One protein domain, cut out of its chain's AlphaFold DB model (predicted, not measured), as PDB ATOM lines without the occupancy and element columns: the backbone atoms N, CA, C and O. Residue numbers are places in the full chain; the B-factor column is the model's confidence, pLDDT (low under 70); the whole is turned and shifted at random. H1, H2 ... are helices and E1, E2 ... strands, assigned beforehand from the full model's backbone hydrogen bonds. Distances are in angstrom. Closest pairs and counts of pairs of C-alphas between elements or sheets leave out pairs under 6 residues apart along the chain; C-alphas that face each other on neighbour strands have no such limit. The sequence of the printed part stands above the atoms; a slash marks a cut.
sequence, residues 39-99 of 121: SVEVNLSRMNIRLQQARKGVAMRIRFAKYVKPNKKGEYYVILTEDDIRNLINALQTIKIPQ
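AT A GLANCE: This is residues 39 to 99 of the 121 residues of an uncharacterized protein of Candidatus Aminicenantes bacterium (UniProt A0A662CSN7). Three strands, E1 to E3, zigzag into one small sheet, and a single helix, H1, lies over one face of it, along the edge strand E1; the other face has no named helix. Between E3 and H1 a long loop swings out past the sheet, and its residues 70 to 75 stick out. The printed part has 61 residues, with named elements in the order E1, E2, E3, H1; the sheet's order is E1 - E2 - E3, all antiparallel, and the class is mixed, helices and strands. The whole is only just loose, close to compact, with a radius of gyration of the C-alphas of 12.8 A and spans of 37 by 26 by 15 A.

HOW THE PARTS SIT: E1, residues 39 to 43, and E2, residues 47 to 54, form an antiparallel hairpin at 170 degrees, with N 42 and O 49 2.8 A apart, within hydrogen-bond range. E2 and E3, residues 57 to 64, form a second antiparallel hairpin at 161 degrees, with N 50 and O 61 at 2.8 A. The three strands make a meander, each the antiparallel neighbour of the one before. H1, residues 82 to 94, is on the sheet at a height over the sheet of 9.3 A, making two layers, a helix on one face of a sheet. It lies over E1 and runs along the strands, at 0 degrees to E1 on the local plane. The closest C-alphas of E1 and H1, those of Val 40 and Ala 91, are 6.4 A apart. E2 and H1 are near each other. In H1 every O i to N i+4 pair is within hydrogen-bond range.

IN THESE COORDINATES: E1 begins at C-alpha 39, (570.406, 418.629, 390.264), and is 12.7 A long. E2 measures 21.4 A and E3 22.8 A from first to last C-alpha. H1 measures 18.7 A and ends at C-alpha 94, (573.437, 419.456, 399.421).

THE WHOLE: The C-alphas farthest apart, those of Tyr 67 and Gln 99, are 37.5 A apart. The printed part has no cut. The link from E3 to H1, 17 residues, is long; the other two are tight. Residue 39 and residues 96 to 99 have pLDDT under 70.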
ATOM      1  N   SER A  39     569.135 418.229 390.842       64.88
ATOM      2  CA  SER A  39     570.406 418.629 390.264       64.88
ATOM      3  C   SER A  39     570.796 419.948 390.881       64.88
ATOM      4  O   SER A  39     570.010 420.890 390.939       64.88
ATOM      5  N   VAL A  40     572.009 419.976 391.413       77.62
ATOM      6  CA  VAL A  40     572.568 421.149 392.063       77.62
ATOM      7  C   VAL A  40     573.450 421.835 391.041       77.62
ATOM      8  O   VAL A  40     574.392 421.241 390.514       77.62
ATOM      9  N   GLU A  41     573.108 423.075 390.722       79.12
ATOM     10  CA  GLU A  41     573.846 423.895 389.776       79.12
ATOM     11  C   GLU A  41     574.566 425.014 390.521       79.12
ATOM     12  O   GLU A  41     573.961 425.797 391.249       79.12
ATOM     13  N   VAL A  42     575.881 425.070 390.341       80.12
ATOM     14  CA  VAL A  42     576.757 426.072 390.938       80.12
ATOM     15  C   VAL A  42     577.258 426.971 389.828       80.12
ATOM     16  O   VAL A  42     578.068 426.560 388.993       80.12
ATOM     17  N   ASN A  43     576.770 428.204 389.820       78.75
ATOM     18  CA  ASN A  43     577.279 429.251 388.951       78.75
ATOM     19  C   ASN A  43     578.453 429.937 389.647       78.75
ATOM     20  O   ASN A  43     578.260 430.656 390.623       78.75
ATOM     21  N   LEU A  44     579.662 429.693 389.151       81.88
ATOM     22  CA  LEU A  44     580.879 430.384 389.568       81.88
ATOM     23  C   LEU A  44     581.277 431.393 388.491       81.88
ATOM     24  O   LEU A  44     580.909 431.262 387.321       81.88
ATOM     25  N   SER A  45     582.106 432.367 388.861       80.81
ATOM     26  CA  SER A  45     582.488 433.486 387.978       80.81
ATOM     27  C   SER A  45     583.024 433.061 386.597       80.81
ATOM     28  O   SER A  45     582.836 433.753 385.597       80.81
ATOM     29  N   ARG A  46     583.722 431.920 386.527       83.12
ATOM     30  CA  ARG A  46     584.419 431.436 385.316       83.12
ATOM     31  C   ARG A  46     583.934 430.068 384.830       83.12
ATOM     32  O   ARG A  46     584.352 429.612 383.762       83.12
ATOM     33  N   MET A  47     583.080 429.399 385.603       88.31
ATOM     34  CA  MET A  47     582.566 428.074 385.271       88.31
ATOM     35  C   MET A  47     581.225 427.792 385.935       88.31
ATOM     36  O   MET A  47     580.912 428.304 386.999       88.31
ATOM     37  N   ASN A  48     580.465 426.908 385.317       88.31
ATOM     38  CA  ASN A  48     579.246 426.351 385.859       88.31
ATOM     39  C   ASN A  48     579.475 424.867 386.154       88.31
ATOM     40  O   ASN A  48     579.977 424.136 385.293       88.31
ATOM     41  N   ILE A  49     579.128 424.431 387.360       88.75
ATOM     42  CA  ILE A  49     579.227 423.034 387.783       88.75
ATOM     43  C   ILE A  49     577.815 422.531 388.052       88.75
ATOM     44  O   ILE A  49     577.154 422.996 388.973       88.75
ATOM     45  N   ARG A  50     577.360 421.553 387.268       86.94
ATOM     46  CA  ARG A  50     576.095 420.854 387.498       86.94
ATOM     47  C   ARG A  50     576.366 419.465 388.046       86.94
ATOM     48  O   ARG A  50     577.079 418.674 387.427       86.94
ATOM     49  N   LEU A  51     575.768 419.175 389.186       85.69
ATOM     50  CA  LEU A  51     575.883 417.916 389.896       85.69
ATOM     51  C   LEU A  51     574.517 417.243 389.908       85.69
ATOM     52  O   LEU A  51     573.509 417.881 390.192       85.69
ATOM     53  N   GLN A  52     574.474 415.963 389.563       84.75
ATOM     54  CA  GLN A  52     573.240 415.186 389.491       84.75
ATOM     55  C   GLN A  52     573.495 413.764 389.978       84.75
ATOM     56  O   GLN A  52     574.598 413.231 389.819       84.75
ATOM     57  N   GLN A  53     572.477 413.121 390.542       79.81
ATOM     58  CA  GLN A  53     572.584 411.707 390.880       79.81
ATOM     59  C   GLN A  53     572.752 410.856 389.613       79.81
ATOM     60  O   GLN A  53     572.154 411.115 388.568       79.81
ATOM     61  N   ALA A  54     573.577 409.820 389.710       78.50
ATOM     62  CA  ALA A  54     573.832 408.858 388.651       78.50
ATOM     63  C   ALA A  54     573.766 407.431 389.205       78.50
ATOM     64  O   ALA A  54     573.959 407.199 390.395       78.50
ATOM     65  N   ARG A  55     573.571 406.439 388.326       75.44
ATOM     66  CA  ARG A  55     573.383 405.022 388.713       75.44
ATOM     67  C   ARG A  55     574.469 404.454 389.645       75.44
ATOM     68  O   ARG A  55     574.211 403.483 390.342       75.44
ATOM     69  N   LYS A  56     575.686 405.008 389.620       78.81
ATOM     70  CA  LYS A  56     576.840 404.550 390.414       78.81
ATOM     71  C   LYS A  56     577.443 405.643 391.315       78.81
ATOM     72  O   LYS A  56     578.573 405.481 391.762       78.81
ATOM     73  N   GLY A  57     576.742 406.756 391.550       79.38
ATOM     74  CA  GLY A  57     577.257 407.862 392.364       79.38
ATOM     75  C   GLY A  57     576.705 409.220 391.941       79.38
ATOM     76  O   GLY A  57     575.506 409.369 391.733       79.38
ATOM     77  N   VAL A  58     577.587 410.210 391.798       82.69
ATOM     78  CA  VAL A  58     577.240 411.570 391.359       82.69
ATOM     79  C   VAL A  58     577.896 411.835 390.011       82.69
ATOM     80  O   VAL A  58     579.105 411.661 389.861       82.69
ATOM     81  N   ALA A  59     577.109 412.249 389.023       85.00
ATOM     82  CA  ALA A  59     577.637 412.778 387.777       85.00
ATOM     83  C   ALA A  59     577.880 414.282 387.925       85.00
ATOM     84  O   ALA A  59     577.014 415.022 388.391       85.00
ATOM     85  N   MET A  60     579.056 414.724 387.489       88.62
ATOM     86  CA  MET A  60     579.461 416.124 387.494       88.62
ATOM     87  C   MET A  60     579.689 416.590 386.061       88.62
ATOM     88  O   MET A  60     580.448 415.974 385.313       88.62
ATOM     89  N   ARG A  61     579.048 417.693 385.681       88.69
ATOM     90  CA  ARG A  61     579.269 418.373 384.407       88.69
ATOM     91  C   ARG A  61     579.825 419.758 384.683       88.69
ATOM     92  O   ARG A  61     579.166 420.560 385.333       88.69
ATOM     93  N   ILE A  62     581.003 420.040 384.143       91.31
ATOM     94  CA  ILE A  62     581.644 421.349 384.258       91.31
ATOM     95  C   ILE A  62     581.583 422.029 382.894       91.31
ATOM     96  O   ILE A  62     581.996 421.456 381.886       91.31
ATOM     97  N   ARG A  63     581.046 423.247 382.850       90.31
ATOM     98  CA  ARG A  63     581.060 424.117 381.674       90.31
ATOM     99  C   ARG A  63     581.892 425.345 381.995       90.31
ATOM    100  O   ARG A  63     581.515 426.141 382.844       90.31
ATOM    101  N   PHE A  64     582.988 425.530 381.278       90.44
ATOM    102  CA  PHE A  64     583.795 426.737 381.402       90.44
ATOM    103  C   PHE A  64     583.243 427.869 380.532       90.44
ATOM    104  O   PHE A  64     582.611 427.627 379.497       90.44
ATOM    105  N   ALA A  65     583.489 429.114 380.936       86.81
ATOM    106  CA  ALA A  65     583.226 430.264 380.081       86.81
ATOM    107  C   ALA A  65     584.079 430.194 378.798       86.81
ATOM    108  O   ALA A  65     585.187 429.661 378.804       86.81
ATOM    109  N   LYS A  66     583.588 430.766 377.689       87.19
ATOM    110  CA  LYS A  66     584.207 430.632 376.348       87.19
ATOM    111  C   LYS A  66     585.687 431.049 376.284       87.19
ATOM    112  O   LYS A  66     586.425 430.536 375.435       87.19
ATOM    113  N   TYR A  67     586.084 431.992 377.140       87.25
ATOM    114  CA  TYR A  67     587.437 432.544 377.224       87.25
ATOM    115  C   TYR A  67     588.406 431.674 378.034       87.25
ATOM    116  O   TYR A  67     589.615 431.826 377.889       87.25
ATOM    117  N   VAL A  68     587.911 430.755 378.867       87.00
ATOM    118  CA  VAL A  68     588.765 429.806 379.582       87.00
ATOM    119  C   VAL A  68     589.161 428.719 378.589       87.00
ATOM    120  O   VAL A  68     588.307 428.018 378.041       87.00
ATOM    121  N   LYS A  69     590.460 428.600 378.328       88.38
ATOM    122  CA  LYS A  69     591.007 427.604 377.406       88.38
ATOM    123  C   LYS A  69     591.800 426.554 378.171       88.38
ATOM    124  O   LYS A  69     592.489 426.909 379.129       88.38
ATOM    125  N   PRO A  70     591.718 425.282 377.754       92.12
ATOM    126  CA  PRO A  70     592.595 424.266 378.297       92.12
ATOM    127  C   PRO A  70     594.045 424.547 377.890       92.12
ATOM    128  O   PRO A  70     594.312 425.106 376.823       92.12
ATOM    129  N   ASN A  71     594.988 424.123 378.724       90.19
ATOM    130  CA  ASN A  71     596.399 424.096 378.361       90.19
ATOM    131  C   ASN A  71     596.700 422.932 377.389       90.19
ATOM    132  O   ASN A  71     595.820 422.150 377.023       90.19
ATOM    133  N   LYS A  72     597.972 422.772 377.000       90.25
ATOM    134  CA  LYS A  72     598.417 421.698 376.085       90.25
ATOM    135  C   LYS A  72     598.114 420.276 376.587       90.25
ATOM    136  O   LYS A  72     598.139 419.347 375.791       90.25
ATOM    137  N   LYS A  73     597.844 420.106 377.884       92.56
ATOM    138  CA  LYS A  73     597.499 418.830 378.524       92.56
ATOM    139  C   LYS A  73     595.988 418.638 378.710       92.56
ATOM    140  O   LYS A  73     595.575 417.610 379.233       92.56
ATOM    141  N   GLY A  74     595.160 419.604 378.306       89.62
ATOM    142  CA  GLY A  74     593.713 419.560 378.529       89.62
ATOM    143  C   GLY A  74     593.265 420.075 379.903       89.62
ATOM    144  O   GLY A  74     592.092 419.940 380.240       89.62
ATOM    145  N   GLU A  75     594.163 420.658 380.700       90.12
ATOM    146  CA  GLU A  75     593.859 421.154 382.048       90.12
ATOM    147  C   GLU A  75     593.340 422.594 381.997       90.12
ATOM    148  O   GLU A  75     593.808 423.409 381.199       90.12
ATOM    149  N   TYR A  76     592.408 422.930 382.886       89.94
ATOM    150  CA  TYR A  76     591.824 424.265 382.987       89.94
ATOM    151  C   TYR A  76     592.340 424.952 384.249       89.94
ATOM    152  O   TYR A  76     592.120 424.463 385.356       89.94
ATOM    153  N   TYR A  77     592.998 426.099 384.088       86.00
ATOM    154  CA  TYR A  77     593.372 426.941 385.218       86.00
ATOM    155  C   TYR A  77     592.238 427.919 385.520       86.00
ATOM    156  O   TYR A  77     591.899 428.772 384.696       86.00
ATOM    157  N   VAL A  78     591.636 427.783 386.700       84.44
ATOM    158  CA  VAL A  78     590.556 428.656 387.158       84.44
ATOM    159  C   VAL A  78     590.880 429.159 388.553       84.44
ATOM    160  O   VAL A  78     591.078 428.374 389.473       84.44
ATOM    161  N   ILE A  79     590.905 430.481 388.704       84.62
ATOM    162  CA  ILE A  79     591.009 431.132 390.009       84.62
ATOM    163  C   ILE A  79     589.597 431.257 390.582       84.62
ATOM    164  O   ILE A  79     588.710 431.801 389.913       84.62
ATOM    165  N   LEU A  80     589.410 430.753 391.799       85.69
ATOM    166  CA  LEU A  80     588.180 430.878 392.576       85.69
ATOM    167  C   LEU A  80     588.355 431.961 393.637       85.69
ATOM    168  O   LEU A  80     589.403 432.043 394.273       85.69
ATOM    169  N   THR A  81     587.328 432.782 393.817       89.06
ATOM    170  CA  THR A  81     587.231 433.698 394.960       89.06
ATOM    171  C   THR A  81     586.778 432.948 396.217       89.06
ATOM    172  O   THR A  81     586.316 431.808 396.138       89.06
ATOM    173  N   GLU A  82     586.877 433.572 397.391       88.31
ATOM    174  CA  GLU A  82     586.376 432.976 398.642       88.31
ATOM    175  C   GLU A  82     584.874 432.657 398.579       88.31
ATOM    176  O   GLU A  82     584.428 431.622 399.081       88.31
ATOM    177  N   ASP A  83     584.092 433.507 397.914       83.50
ATOM    178  CA  ASP A  83     582.656 433.296 397.717       83.50
ATOM    179  C   ASP A  83     582.377 432.126 396.775       83.50
ATOM    180  O   ASP A  83     581.510 431.296 397.058       83.50
ATOM    181  N   ASP A  84     583.159 431.998 395.696       81.06
ATOM    182  CA  ASP A  84     583.075 430.846 394.794       81.06
ATOM    183  C   ASP A  84     583.331 429.530 395.558       81.06
ATOM    184  O   ASP A  84     582.619 428.541 395.363       81.06
ATOM    185  N   ILE A  85     584.320 429.521 396.461       85.81
ATOM    186  CA  ILE A  85     584.649 428.356 397.296       85.81
ATOM    187  C   ILE A  85     583.488 428.020 398.237       85.81
ATOM    188  O   ILE A  85     583.080 426.860 398.309       85.81
ATOM    189  N   ARG A  86     582.925 429.017 398.933       85.25
ATOM    190  CA  ARG A  86     581.779 428.809 399.837       85.25
ATOM    191  C   ARG A  86     580.572 428.237 399.098       85.25
ATOM    192  O   ARG A  86     579.988 427.254 399.554       85.25
ATOM    193  N   ASN A  87     580.245 428.791 397.933       82.00
ATOM    194  CA  ASN A  87     579.144 428.310 397.098       82.00
ATOM    195  C   ASN A  87     579.358 426.863 396.639       82.00
ATOM    196  O   ASN A  87     578.424 426.060 396.672       82.00
ATOM    197  N   LEU A  88     580.590 426.506 396.272       84.06
ATOM    198  CA  LEU A  88     580.932 425.144 395.879       84.06
ATOM    199  C   LEU A  88     580.813 424.151 397.043       84.06
ATOM    200  O   LEU A  88     580.247 423.073 396.864       84.06
ATOM    201  N   ILE A  89     581.311 424.505 398.232       85.50
ATOM    202  CA  ILE A  89     581.211 423.656 399.431       85.50
ATOM    203  C   ILE A  89     579.744 423.396 399.777       85.50
ATOM    204  O   ILE A  89     579.353 422.241 399.948       85.50
ATOM    205  N   ASN A  90     578.928 424.452 399.816       82.94
ATOM    206  CA  ASN A  90     577.504 424.345 400.126       82.94
ATOM    207  C   ASN A  90     576.792 423.421 399.132       82.94
ATOM    208  O   ASN A  90     576.059 422.514 399.524       82.94
ATOM    209  N   ALA A  91     577.067 423.588 397.840       78.31
ATOM    210  CA  ALA A  91     576.492 422.745 396.804       78.31
ATOM    211  C   ALA A  91     576.890 421.268 396.944       78.31
ATOM    212  O   ALA A  91     576.038 420.384 396.847       78.31
ATOM    213  N   LEU A  92     578.164 420.990 397.233       79.81
ATOM    214  CA  LEU A  92     578.648 419.626 397.453       79.81
ATOM    215  C   LEU A  92     577.980 418.955 398.658       79.81
ATOM    216  O   LEU A  92     577.689 417.763 398.600       79.81
ATOM    217  N   GLN A  93     577.690 419.711 399.719       81.25
ATOM    218  CA  GLN A  93     576.990 419.203 400.902       81.25
ATOM    219  C   GLN A  93     575.506 418.911 400.640       81.25
ATOM    220  O   GLN A  93     574.943 418.004 401.250       81.25
ATOM    221  N   THR A  94     574.865 419.651 399.731       74.62
ATOM    222  CA  THR A  94     573.437 419.456 399.421       74.62
ATOM    223  C   THR A  94     573.137 418.220 398.576       74.62
ATOM    224  O   THR A  94     572.000 417.745 398.563       74.62
ATOM    225  N   ILE A  95     574.130 417.663 397.879       71.31
ATOM    226  CA  ILE A  95     573.907 416.509 397.006       71.31
ATOM    227  C   ILE A  95     573.800 415.248 397.846       71.31
ATOM    228  O   ILE A  95     574.775 414.749 398.409       71.31
ATOM    229  N   LYS A  96     572.599 414.679 397.861       65.56
ATOM    230  CA  LYS A  96     572.369 413.347 398.406       65.56
ATOM    231  C   LYS A  96     573.008 412.330 397.470       65.56
ATOM    232  O   LYS A  96     572.486 412.030 396.400       65.56
ATOM    233  N   ILE A  97     574.163 411.808 397.863       64.00
ATOM    234  CA  ILE A  97     574.749 410.638 397.213       64.00
ATOM    235  C   ILE A  97     573.874 409.448 397.613       64.00
ATOM    236  O   ILE A  97     573.748 409.204 398.818       64.00
ATOM    237  N   PRO A  98     573.270 408.698 396.672       56.69
ATOM    238  CA  PRO A  98     572.623 407.447 397.026       56.69
ATOM    239  C   PRO A  98     573.691 406.539 397.636       56.69
ATOM    240  O   PRO A  98     574.583 406.038 396.947       56.69
ATOM    241  N   GLN A  99     573.642 406.379 398.959       53.47
ATOM    242  CA  GLN A  99     574.429 405.372 399.638       53.47
ATOM    243  C   GLN A  99     573.857 404.043 399.169       53.47
ATOM    244  O   GLN A  99     572.773 403.639 399.584       53.47
TER     245      GLN A  99